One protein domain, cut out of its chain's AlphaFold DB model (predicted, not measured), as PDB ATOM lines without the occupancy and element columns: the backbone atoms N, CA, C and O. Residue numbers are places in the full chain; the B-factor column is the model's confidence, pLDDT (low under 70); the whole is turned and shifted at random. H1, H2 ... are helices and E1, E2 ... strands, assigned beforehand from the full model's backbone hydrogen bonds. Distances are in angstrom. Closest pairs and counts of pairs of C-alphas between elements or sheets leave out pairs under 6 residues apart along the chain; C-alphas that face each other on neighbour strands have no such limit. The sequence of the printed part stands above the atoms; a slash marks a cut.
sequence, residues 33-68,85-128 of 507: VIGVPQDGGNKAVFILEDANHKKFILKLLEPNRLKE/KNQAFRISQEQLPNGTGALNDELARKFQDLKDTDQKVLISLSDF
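This is residues 33 to 68 and 85 to 128 of the 507 residues of the protein "NUDIX hydrolase" of Candidatus Finniella inopinata (UniProt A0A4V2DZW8). A strongly twisted sheet of five antiparallel strands makes a wall, with the longer helix H2 crossing one face and the short helix H1 packing on E5 on that same face. The printed part has 80 residues, with five named strands and two named helices in the order E1 E2 E3 H1 E4 H2 E5, and the sheet runs E1 E2 E3 E5 E4. The class is mixed, helices and strands. The whole is compact, with a radius of gyration of the C-alphas of 12.0 A and spans of 34 by 28 by 24 A.

E1, residues 33 to 35, begins at C-alpha 33 (-25.496, 21.447, 330.230). E2 is residues 45 to 49, 13.5 A long, and E3 is residues 55 to 59, 13.4 A. E5, residues 120 to 127, is 22.3 A long and ends at C-alpha 127 (-33.822, 11.004, 335.107); E4, residues 86 to 92, is 19.2 A. H1 is residues 63 to 68, and H2, residues 102 to 113, is 16.4 A long.

E1, E2 and E3 form a meander, each strand the antiparallel neighbour of the one before; N 34 and O 47 are 2.9 A apart, N 48 and O 56 2.8 A. E3 pairs with E5 through N 57 and O 126, 2.8 A, and E5 with the edge strand E4 through N 123 and O 89, 2.8 A. H2 is on the sheet at a height over the sheet of 8.3 A, and H2 and the sheet make two layers, a sheet with a helix on one face; the closest C-alphas of H2 and E1 are those of Asn 104 and Val 33, 6.6 A apart. H1 is on the same face, over E5, with C-alphas 63 and 122 closest at 6.2 A. H1 and H2 are apart, and in both every O i to N i+4 pair is within hydrogen-bond range.

The C-alphas farthest apart, those of Asn 52 and Thr 117, are 34.8 A apart. Residues 69 to 84 are not printed, and C-alphas 68 and 85 are 14.9 A apart across the cut. Of the links that are printed whole, none is long. The pLDDT is under 70 at residues 38 to 43, 100 and 116 to 117.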
ATOM      1  N   VAL A  33     -25.548  22.287 331.439       93.38
ATOM      2  CA  VAL A  33     -25.496  21.447 330.230       93.38
ATOM      3  C   VAL A  33     -24.109  20.815 330.132       93.38
ATOM      4  O   VAL A  33     -23.115  21.530 330.008       93.38
ATOM      5  N   ILE A  34     -24.038  19.485 330.199       92.69
ATOM      6  CA  ILE A  34     -22.769  18.738 330.213       92.69
ATOM      7  C   ILE A  34     -22.537  17.902 328.950       92.69
ATOM      8  O   ILE A  34     -21.441  17.382 328.759       92.69
ATOM      9  N   GLY A  35     -23.536  17.772 328.073       90.50
ATOM     10  CA  GLY A  35     -23.365  17.044 326.817       90.50
ATOM     11  C   GLY A  35     -24.647  16.835 326.022       90.50
ATOM     12  O   GLY A  35     -25.710  17.357 326.357       90.50
ATOM     13  N   VAL A  36     -24.527  16.020 324.978       86.62
ATOM     14  CA  VAL A  36     -25.629  15.473 324.176       86.62
ATOM     15  C   VAL A  36     -25.482  13.946 324.120       86.62
ATOM     16  O   VAL A  36     -24.350  13.455 324.151       86.62
ATOM     17  N   PRO A  37     -26.574  13.163 324.062       79.44
ATOM     18  CA  PRO A  37     -26.468  11.708 323.938       79.44
ATOM     19  C   PRO A  37     -25.816  11.293 322.610       79.44
ATOM     20  O   PRO A  37     -26.161  11.838 321.563       79.44
ATOM     21  N   GLN A  38     -24.930  10.289 322.639       64.06
ATOM     22  CA  GLN A  38     -24.137   9.863 321.471       64.06
ATOM     23  C   GLN A  38     -24.971   9.322 320.289       64.06
ATOM     24  O   GLN A  38     -24.555   9.471 319.147       64.06
ATOM     25  N   ASP A  39     -26.171   8.783 320.540       60.69
ATOM     26  CA  ASP A  39     -27.027   8.154 319.511       60.69
ATOM     27  C   ASP A  39     -28.351   8.901 319.261       60.69
ATOM     28  O   ASP A  39     -29.297   8.366 318.677       60.69
ATOM     29  N   GLY A  40     -28.456  10.143 319.742       52.50
ATOM     30  CA  GLY A  40     -29.655  10.959 319.582       52.50
ATOM     31  C   GLY A  40     -29.775  11.505 318.162       52.50
ATOM     32  O   GLY A  40     -29.208  12.547 317.850       52.50
ATOM     33  N   GLY A  41     -30.575  10.857 317.309       47.16
ATOM     34  CA  GLY A  41     -30.877  11.349 315.953       47.16
ATOM     35  C   GLY A  41     -31.528  12.744 315.912       47.16
ATOM     36  O   GLY A  41     -31.525  13.397 314.871       47.16
ATOM     37  N   ASN A  42     -32.038  13.235 317.047       55.19
ATOM     38  CA  ASN A  42     -32.579  14.582 317.190       55.19
ATOM     39  C   ASN A  42     -31.593  15.482 317.943       55.19
ATOM     40  O   ASN A  42     -31.345  15.279 319.130       55.19
ATOM     41  N   LYS A  43     -31.124  16.545 317.277       64.75
ATOM     42  CA  LYS A  43     -30.277  17.635 317.818       64.75
ATOM     43  C   LYS A  43     -30.981  18.513 318.876       64.75
ATOM     44  O   LYS A  43     -30.792  19.725 318.909       64.75
ATOM     45  N   ALA A  44     -31.887  17.937 319.655       82.25
ATOM     46  CA  ALA A  44     -32.730  18.636 320.618       82.25
ATOM     47  C   ALA A  44     -32.861  17.855 321.938       82.25
ATOM     48  O   ALA A  44     -33.846  17.986 322.666       82.25
ATOM     49  N   VAL A  45     -31.859  17.021 322.224       89.62
ATOM     50  CA  VAL A  45     -31.722  16.268 323.467       89.62
ATOM     51  C   VAL A  45     -30.393  16.638 324.115       89.62
ATOM     52  O   VAL A  45     -29.353  16.572 323.465       89.62
ATOM     53  N   PHE A  46     -30.431  17.007 325.391       92.56
ATOM     54  CA  PHE A  46     -29.275  17.481 326.149       92.56
ATOM     55  C   PHE A  46     -29.142  16.701 327.453       92.56
ATOM     56  O   PHE A  46     -30.140  16.307 328.056       92.56
ATOM     57  N   ILE A  47     -27.905  16.505 327.898       93.62
ATOM     58  CA  ILE A  47     -27.594  15.953 329.213       93.62
ATOM     59  C   ILE A  47     -27.353  17.129 330.154       93.62
ATOM     60  O   ILE A  47     -26.470  17.958 329.918       93.62
ATOM     61  N   LEU A  48     -28.159  17.192 331.207       94.38
ATOM     62  CA  LEU A  48     -28.032  18.168 332.276       94.38
ATOM     63  C   LEU A  48     -27.447  17.513 333.524       94.38
ATOM     64  O   LEU A  48     -27.624  16.317 333.738       94.38
ATOM     65  N   GLU A  49     -26.803  18.309 334.363       94.25
ATOM     66  CA  GLU A  49     -26.295  17.904 335.671       94.25
ATOM     67  C   GLU A  49     -26.707  18.940 336.721       94.25
ATOM     68  O   GLU A  49     -26.616  20.141 336.460       94.25
ATOM     69  N   ASP A  50     -27.191  18.493 337.880       93.38
ATOM     70  CA  ASP A  50     -27.478  19.378 339.013       93.38
ATOM     71  C   ASP A  50     -26.245  19.608 339.910       93.38
ATOM     72  O   ASP A  50     -25.167  19.054 339.697       93.38
ATOM     73  N   ALA A  51     -26.405  20.430 340.950       91.50
ATOM     74  CA  ALA A  51     -25.339  20.725 341.910       91.50
ATOM     75  C   ALA A  51     -24.848  19.501 342.716       91.50
ATOM     76  O   ALA A  51     -23.778  19.564 343.313       91.50
ATOM     77  N   ASN A  52     -25.608  18.400 342.733       93.81
ATOM     78  CA  ASN A  52     -25.253  17.147 343.403       93.81
ATOM     79  C   ASN A  52     -24.666  16.112 342.428       93.81
ATOM     80  O   ASN A  52     -24.585  14.934 342.774       93.81
ATOM     81  N   HIS A  53     -24.292  16.521 341.210       93.38
ATOM     82  CA  HIS A  53     -23.812  15.640 340.142       93.38
ATOM     83  C   HIS A  53     -24.838  14.610 339.649       93.38
ATOM     84  O   HIS A  53     -24.488  13.645 338.963       93.38
ATOM     85  N   LYS A  54     -26.128  14.799 339.956       94.44
ATOM     86  CA  LYS A  54     -27.179  13.958 339.389       94.44
ATOM     87  C   LYS A  54     -27.449  14.403 337.956       94.44
ATOM     88  O   LYS A  54     -27.668  15.583 337.685       94.44
ATOM     89  N   LYS A  55     -27.457  13.436 337.038       95.19
ATOM     90  CA  LYS A  55     -27.682  13.673 335.610       95.19
ATOM     91  C   LYS A  55     -29.154  13.549 335.224       95.19
ATOM     92  O   LYS A  55     -29.905  12.748 335.784       95.19
ATOM     93  N   PHE A  56     -29.535  14.305 334.202       95.06
ATOM     94  CA  PHE A  56     -30.872  14.326 333.622       95.06
ATOM     95  C   PHE A  56     -30.804  14.416 332.097       95.06
ATOM     96  O   PHE A  56     -29.840  14.928 331.532       95.06
ATOM     97  N   ILE A  57     -31.859  13.962 331.431       93.75
ATOM     98  CA  ILE A  57     -32.080  14.148 330.000       93.75
ATOM     99  C   ILE A  57     -33.151  15.217 329.797       93.75
ATOM    100  O   ILE A  57     -34.299  15.040 330.208       93.75
ATOM    101  N   LEU A  58     -32.773  16.306 329.131       93.62
ATOM    102  CA  LEU A  58     -33.667  17.359 328.665       93.62
ATOM    103  C   LEU A  58     -34.026  17.113 327.197       93.62
ATOM    104  O   LEU A  58     -33.132  16.991 326.361       93.62
ATOM    105  N   LYS A  59     -35.321  17.105 326.869       91.44
ATOM    106  CA  LYS A  59     -35.821  17.033 325.488       91.44
ATOM    107  C   LYS A  59     -36.630  18.273 325.127       91.44
ATOM    108  O   LYS A  59     -37.539  18.663 325.863       91.44
ATOM    109  N   LEU A  60     -36.324  18.833 323.958       88.75
ATOM    110  CA  LEU A  60     -37.068  19.913 323.317       88.75
ATOM    111  C   LEU A  60     -37.577  19.409 321.965       88.75
ATOM    112  O   LEU A  60     -36.841  19.369 320.985       88.75
ATOM    113  N   LEU A  61     -38.826  18.962 321.913       84.75
ATOM    114  CA  LEU A  61     -39.448  18.462 320.684       84.75
ATOM    115  C   LEU A  61     -40.621  19.357 320.292       84.75
ATOM    116  O   LEU A  61     -41.035  20.226 321.060       84.75
ATOM    117  N   GLU A  62     -41.177  19.114 319.105       85.31
ATOM    118  CA  GLU A  62     -42.465  19.694 318.723       85.31
ATOM    119  C   GLU A  62     -43.513  19.399 319.824       85.31
ATOM    120  O   GLU A  62     -43.558  18.266 320.326       85.31
ATOM    121  N   PRO A  63     -44.317  20.397 320.246       85.56
ATOM    122  CA  PRO A  63     -45.188  20.282 321.411       85.56
ATOM    123  C   PRO A  63     -46.089  19.048 321.440       85.56
ATOM    124  O   PRO A  63     -46.182  18.406 322.485       85.56
ATOM    125  N   ASN A  64     -46.759  18.691 320.343       86.31
ATOM    126  CA  ASN A  64     -47.679  17.554 320.336       86.31
ATOM    127  C   ASN A  64     -46.945  16.213 320.417       86.31
ATOM    128  O   ASN A  64     -47.351  15.340 321.190       86.31
ATOM    129  N   ARG A  65     -45.816  16.075 319.718       87.00
ATOM    130  CA  ARG A  65     -44.937  14.908 319.866       87.00
ATOM    131  C   ARG A  65     -44.438  14.754 321.305       87.00
ATOM    132  O   ARG A  65     -44.440  13.648 321.844       87.00
ATOM    133  N   LEU A  66     -44.026  15.852 321.938       90.00
ATOM    134  CA  LEU A  66     -43.511  15.826 323.305       90.00
ATOM    135  C   LEU A  66     -44.585  15.415 324.321       90.00
ATOM    136  O   LEU A  66     -44.312  14.610 325.211       90.00
ATOM    137  N   LYS A  67     -45.814  15.929 324.165       90.88
ATOM    138  CA  LYS A  67     -46.974  15.549 324.990       90.88
ATOM    139  C   LYS A  67     -47.222  14.044 324.947       90.88
ATOM    140  O   LYS A  67     -47.420  13.428 325.993       90.88
ATOM    141  N   GLU A  68     -47.182  13.446 323.758       92.06
ATOM    142  CA  GLU A  68     -47.381  12.004 323.598       92.06
ATOM    143  C   GLU A  68     -46.231  11.169 324.145       92.06
ATOM    144  O   GLU A  68     -46.482  10.118 324.724       92.06
ATOM    145  N   LYS A  85     -38.158   8.458 335.157       91.75
ATOM    146  CA  LYS A  85     -39.122   9.423 335.690       91.75
ATOM    147  C   LYS A  85     -39.078  10.669 334.815       91.75
ATOM    148  O   LYS A  85     -38.031  11.292 334.712       91.75
ATOM    149  N   ASN A  86     -40.210  11.021 334.215       87.44
ATOM    150  CA  ASN A  86     -40.336  12.147 333.297       87.44
ATOM    151  C   ASN A  86     -41.253  13.225 333.890       87.44
ATOM    152  O   ASN A  86     -42.313  12.915 334.440       87.44
ATOM    153  N   GLN A  87     -40.836  14.483 333.784       85.44
ATOM    154  CA  GLN A  87     -41.589  15.665 334.177       85.44
ATOM    155  C   GLN A  87     -41.714  16.637 333.002       85.44
ATOM    156  O   GLN A  87     -40.770  16.845 332.240       85.44
ATOM    157  N   ALA A  88     -42.896  17.239 332.879       87.38
ATOM    158  CA  ALA A  88     -43.212  18.235 331.866       87.38
ATOM    159  C   ALA A  88     -43.127  19.636 332.473       87.38
ATOM    160  O   ALA A  88     -43.695  19.875 333.538       87.38
ATOM    161  N   PHE A  89     -42.477  20.571 331.783       85.75
ATOM    162  CA  PHE A  89     -42.422  21.969 332.214       85.75
ATOM    163  C   PHE A  89     -42.666  22.906 331.043       85.75
ATOM    164  O   PHE A  89     -42.256  22.625 329.921       85.75
ATOM    165  N   ARG A  90     -43.286  24.055 331.312       87.31
ATOM    166  CA  ARG A  90     -43.228  25.209 330.412       87.31
ATOM    167  C   ARG A  90     -42.260  26.213 331.003       87.31
ATOM    168  O   ARG A  90     -42.528  26.741 332.079       87.31
ATOM    169  N   ILE A  91     -41.171  26.478 330.298       88.50
ATOM    170  CA  ILE A  91     -40.163  27.447 330.737       88.50
ATOM    171  C   ILE A  91     -40.056  28.589 329.725       88.50
ATOM    172  O   ILE A  91     -40.420  28.409 328.563       88.50
ATOM    173  N   SER A  92     -39.589  29.757 330.161       88.88
ATOM    174  CA  SER A  92     -39.177  30.870 329.295       88.88
ATOM    175  C   SER A  92     -37.670  30.825 329.017       88.88
ATOM    176  O   SER A  92     -36.927  30.071 329.646       88.88
ATOM    177  N   GLN A  93     -37.193  31.660 328.089       86.94
ATOM    178  CA  GLN A  93     -35.762  31.741 327.768       86.94
ATOM    179  C   GLN A  93     -34.912  32.144 328.982       86.94
ATOM    180  O   GLN A  93     -33.806  31.645 329.153       86.94
ATOM    181  N   GLU A  94     -35.443  33.004 329.852       87.38
ATOM    182  CA  GLU A  94     -34.768  33.433 331.081       87.38
ATOM    183  C   GLU A  94     -34.575  32.292 332.078       87.38
ATOM    184  O   GLU A  94     -33.768  32.424 332.985       87.38
ATOM    185  N   GLN A  95     -35.320  31.195 331.938       90.06
ATOM    186  CA  GLN A  95     -35.282  30.033 332.821       90.06
ATOM    187  C   GLN A  95     -34.366  28.914 332.304       90.06
ATOM    188  O   GLN A  95     -34.344  27.838 332.901       90.06
ATOM    189  N   LEU A  96     -33.631  29.128 331.208       89.00
ATOM    190  CA  LEU A  96     -32.627  28.181 330.718       89.00
ATOM    191  C   LEU A  96     -31.427  28.067 331.684       89.00
ATOM    192  O   LEU A  96     -31.221  28.959 332.510       89.00
ATOM    193  N   PRO A  97     -30.635  26.979 331.596       88.50
ATOM    194  CA  PRO A  97     -29.378  26.842 332.329       88.50
ATOM    195  C   PRO A  97     -28.488  28.082 332.204       88.50
ATOM    196  O   PRO A  97     -28.289  28.607 331.107       88.50
ATOM    197  N   ASN A  98     -27.921  28.530 333.325       79.19
ATOM    198  CA  ASN A  98     -26.928  29.599 333.310       79.19
ATOM    199  C   ASN A  98     -25.596  29.021 332.814       79.19
ATOM    200  O   ASN A  98     -25.026  28.130 333.445       79.19
ATOM    201  N   GLY A  99     -25.076  29.524 331.699       73.69
ATOM    202  CA  GLY A  99     -23.791  29.071 331.179       73.69
ATOM    203  C   GLY A  99     -23.439  29.695 329.838       73.69
ATOM    204  O   GLY A  99     -24.291  30.242 329.144       73.69
ATOM    205  N   THR A 100     -22.164  29.604 329.478       69.19
ATOM    206  CA  THR A 100     -21.636  30.017 328.174       69.19
ATOM    207  C   THR A 100     -21.058  28.805 327.445       69.19
ATOM    208  O   THR A 100     -20.783  27.769 328.057       69.19
ATOM    209  N   GLY A 101     -20.913  28.899 326.123       83.06
ATOM    210  CA  GLY A 101     -20.292  27.869 325.290       83.06
ATOM    211  C   GLY A 101     -21.270  27.132 324.376       83.06
ATOM    212  O   GLY A 101     -22.486  27.187 324.549       83.06
ATOM    213  N   ALA A 102     -20.708  26.391 323.419       82.12
ATOM    214  CA  ALA A 102     -21.425  25.891 322.244       82.12
ATOM    215  C   ALA A 102     -22.691  25.068 322.550       82.12
ATOM    216  O   ALA A 102     -23.675  25.171 321.823       82.12
ATOM    217  N   LEU A 103     -22.695  24.275 323.630       84.56
ATOM    218  CA  LEU A 103     -23.866  23.485 324.033       84.56
ATOM    219  C   LEU A 103     -25.005  24.354 324.589       84.56
ATOM    220  O   LEU A 103     -26.171  24.085 324.306       84.56
ATOM    221  N   ASN A 104     -24.677  25.402 325.352       86.00
ATOM    222  CA  ASN A 104     -25.666  26.365 325.842       86.00
ATOM    223  C   ASN A 104     -26.212  27.211 324.685       86.00
ATOM    224  O   ASN A 104     -27.421  27.420 324.602       86.00
ATOM    225  N   ASP A 105     -25.345  27.620 323.754       86.94
ATOM    226  CA  ASP A 105     -25.743  28.364 322.554       86.94
ATOM    227  C   ASP A 105     -26.666  27.521 321.660       86.94
ATOM    228  O   ASP A 105     -27.669  28.008 321.134       86.94
ATOM    229  N   GLU A 106     -26.373  26.225 321.520       88.31
ATOM    230  CA  GLU A 106     -27.228  25.283 320.803       88.31
ATOM    231  C   GLU A 106     -28.587  25.088 321.479       88.31
ATOM    232  O   GLU A 106     -29.614  25.144 320.794       88.31
ATOM    233  N   LEU A 107     -28.610  24.904 322.801       88.19
ATOM    234  CA  LEU A 107     -29.849  24.824 323.570       88.19
ATOM    235  C   LEU A 107     -30.684  26.100 323.406       88.19
ATOM    236  O   LEU A 107     -31.874  26.013 323.106       88.19
ATOM    237  N   ALA A 108     -30.069  27.276 323.538       87.56
ATOM    238  CA  ALA A 108     -30.744  28.563 323.388       87.56
ATOM    239  C   ALA A 108     -31.312  28.758 321.974       87.56
ATOM    240  O   ALA A 108     -32.454  29.194 321.825       87.56
ATOM    241  N   ARG A 109     -30.561  28.379 320.935       88.12
ATOM    242  CA  ARG A 109     -31.037  28.394 319.545       88.12
ATOM    243  C   ARG A 109     -32.231  27.459 319.354       88.12
ATOM    244  O   ARG A 109     -33.251  27.877 318.821       88.12
ATOM    245  N   LYS A 110     -32.149  26.217 319.841       86.50
ATOM    246  CA  LYS A 110     -33.266  25.258 319.757       86.50
ATOM    247  C   LYS A 110     -34.499  25.721 320.511       86.50
ATOM    248  O   LYS A 110     -35.618  25.497 320.062       86.50
ATOM    249  N   PHE A 111     -34.291  26.382 321.639       87.81
ATOM    250  CA  PHE A 111     -35.365  26.998 322.386       87.81
ATOM    251  C   PHE A 111     -36.073  28.074 321.557       87.81
ATOM    252  O   PHE A 111     -37.296  28.087 321.511       87.81
ATOM    253  N   GLN A 112     -35.318  28.945 320.875       85.88
ATOM    254  CA  GLN A 112     -35.875  29.982 319.999       85.88
ATOM    255  C   GLN A 112     -36.691  29.397 318.839       85.88
ATOM    256  O   GLN A 112     -37.781  29.901 318.581       85.88
ATOM    257  N   ASP A 113     -36.217  28.310 318.219       84.50
ATOM    258  CA  ASP A 113     -36.911  27.618 317.120       84.50
ATOM    259  C   ASP A 113     -38.301  27.077 317.525       84.50
ATOM    260  O   ASP A 113     -39.160  26.867 316.672       84.50
ATOM    261  N   LEU A 114     -38.517  26.817 318.820       82.12
ATOM    262  CA  LEU A 114     -39.713  26.155 319.359       82.12
ATOM    263  C   LEU A 114     -40.618  27.086 320.176       82.12
ATOM    264  O   LEU A 114     -41.571  26.613 320.802       82.12
ATOM    265  N   LYS A 115     -40.322  28.392 320.219       74.06
ATOM    266  CA  LYS A 115     -41.121  29.360 320.979       74.06
ATOM    267  C   LYS A 115     -42.556  29.406 320.463       74.06
ATOM    268  O   LYS A 115     -42.799  29.683 319.293       74.06
ATOM    269  N   ASP A 116     -43.496  29.188 321.376       69.19
ATOM    270  CA  ASP A 116     -44.915  29.434 321.141       69.19
ATOM    271  C   ASP A 116     -45.228  30.940 321.295       69.19
ATOM    272  O   ASP A 116     -44.388  31.740 321.721       69.19
ATOM    273  N   THR A 117     -46.463  31.320 320.985       65.38
ATOM    274  CA  THR A 117     -47.046  32.663 321.135       65.38
ATOM    275  C   THR A 117     -46.782  33.302 322.506       65.38
ATOM    276  O   THR A 117     -46.458  34.487 322.573       65.38
ATOM    277  N   ASP A 118     -46.783  32.507 323.580       71.94
ATOM    278  CA  ASP A 118     -46.514  32.953 324.958       71.94
ATOM    279  C   ASP A 118     -45.015  33.042 325.324       71.94
ATOM    280  O   ASP A 118     -44.669  33.147 326.504       71.94
ATOM    281  N   GLN A 119     -44.098  32.934 324.352       79.06
ATOM    282  CA  GLN A 119     -42.635  32.932 324.558       79.06
ATOM    283  C   GLN A 119     -42.120  31.823 325.501       79.06
ATOM    284  O   GLN A 119     -40.976  31.866 325.969       79.06
ATOM    285  N   LYS A 120     -42.951  30.813 325.773       85.62
ATOM    286  CA  LYS A 120     -42.617  29.632 326.573       85.62
ATOM    287  C   LYS A 120     -42.545  28.397 325.690       85.62
ATOM    288  O   LYS A 120     -43.274  28.284 324.709       85.62
ATOM    289  N   VAL A 121     -41.702  27.450 326.084       87.50
ATOM    290  CA  VAL A 121     -41.522  26.170 325.387       87.50
ATOM    291  C   VAL A 121     -41.852  25.037 326.347       87.50
ATOM    292  O   VAL A 121     -41.441  25.060 327.512       87.50
ATOM    293  N   LEU A 122     -42.618  24.056 325.864       88.62
ATOM    294  CA  LEU A 122     -42.827  22.801 326.577       88.62
ATOM    295  C   LEU A 122     -41.547  21.965 326.483       88.62
ATOM    296  O   LEU A 122     -41.056  21.700 325.390       88.62
ATOM    297  N   ILE A 123     -41.034  21.536 327.628       91.00
ATOM    298  CA  ILE A 123     -39.860  20.674 327.737       91.00
ATOM    299  C   ILE A 123     -40.193  19.416 328.534       91.00
ATOM    300  O   ILE A 123     -41.106  19.408 329.365       91.00
ATOM    301  N   SER A 124     -39.420  18.364 328.293       91.94
ATOM    302  CA  SER A 124     -39.410  17.155 329.112       91.94
ATOM    303  C   SER A 124     -38.061  17.038 329.805       91.94
ATOM    304  O   SER A 124     -37.022  17.129 329.151       91.94
ATOM    305  N   LEU A 125     -38.083  16.836 331.119       93.00
ATOM    306  CA  LEU A 125     -36.904  16.520 331.914       93.00
ATOM    307  C   LEU A 125     -37.084  15.124 332.500       93.00
ATOM    308  O   LEU A 125     -38.081  14.852 333.171       93.00
ATOM    309  N   SER A 126     -36.122  14.245 332.248       93.88
ATOM    310  CA  SER A 126     -36.156  12.871 332.738       93.88
ATOM    311  C   SER A 126     -34.884  12.487 333.473       93.88
ATOM    312  O   SER A 126     -33.818  13.031 333.190       93.88
ATOM    313  N   ASP A 127     -34.996  11.570 334.434       94.12
ATOM    314  CA  ASP A 127     -33.822  11.004 335.107       94.12
ATOM    315  C   ASP A 127     -32.885  10.356 334.068       94.12
ATOM    316  O   ASP A 127     -33.334   9.639 333.170       94.12
ATOM    317  N   PHE A 128     -31.578  10.604 334.181       93.94
ATOM    318  CA  PHE A 128     -30.584   9.864 333.408       93.94
ATOM    319  C   PHE A 128     -30.389   8.486 334.045       93.94
ATOM    320  O   PHE A 128     -30.074   8.396 335.232       93.94
TER     321      PHE A 128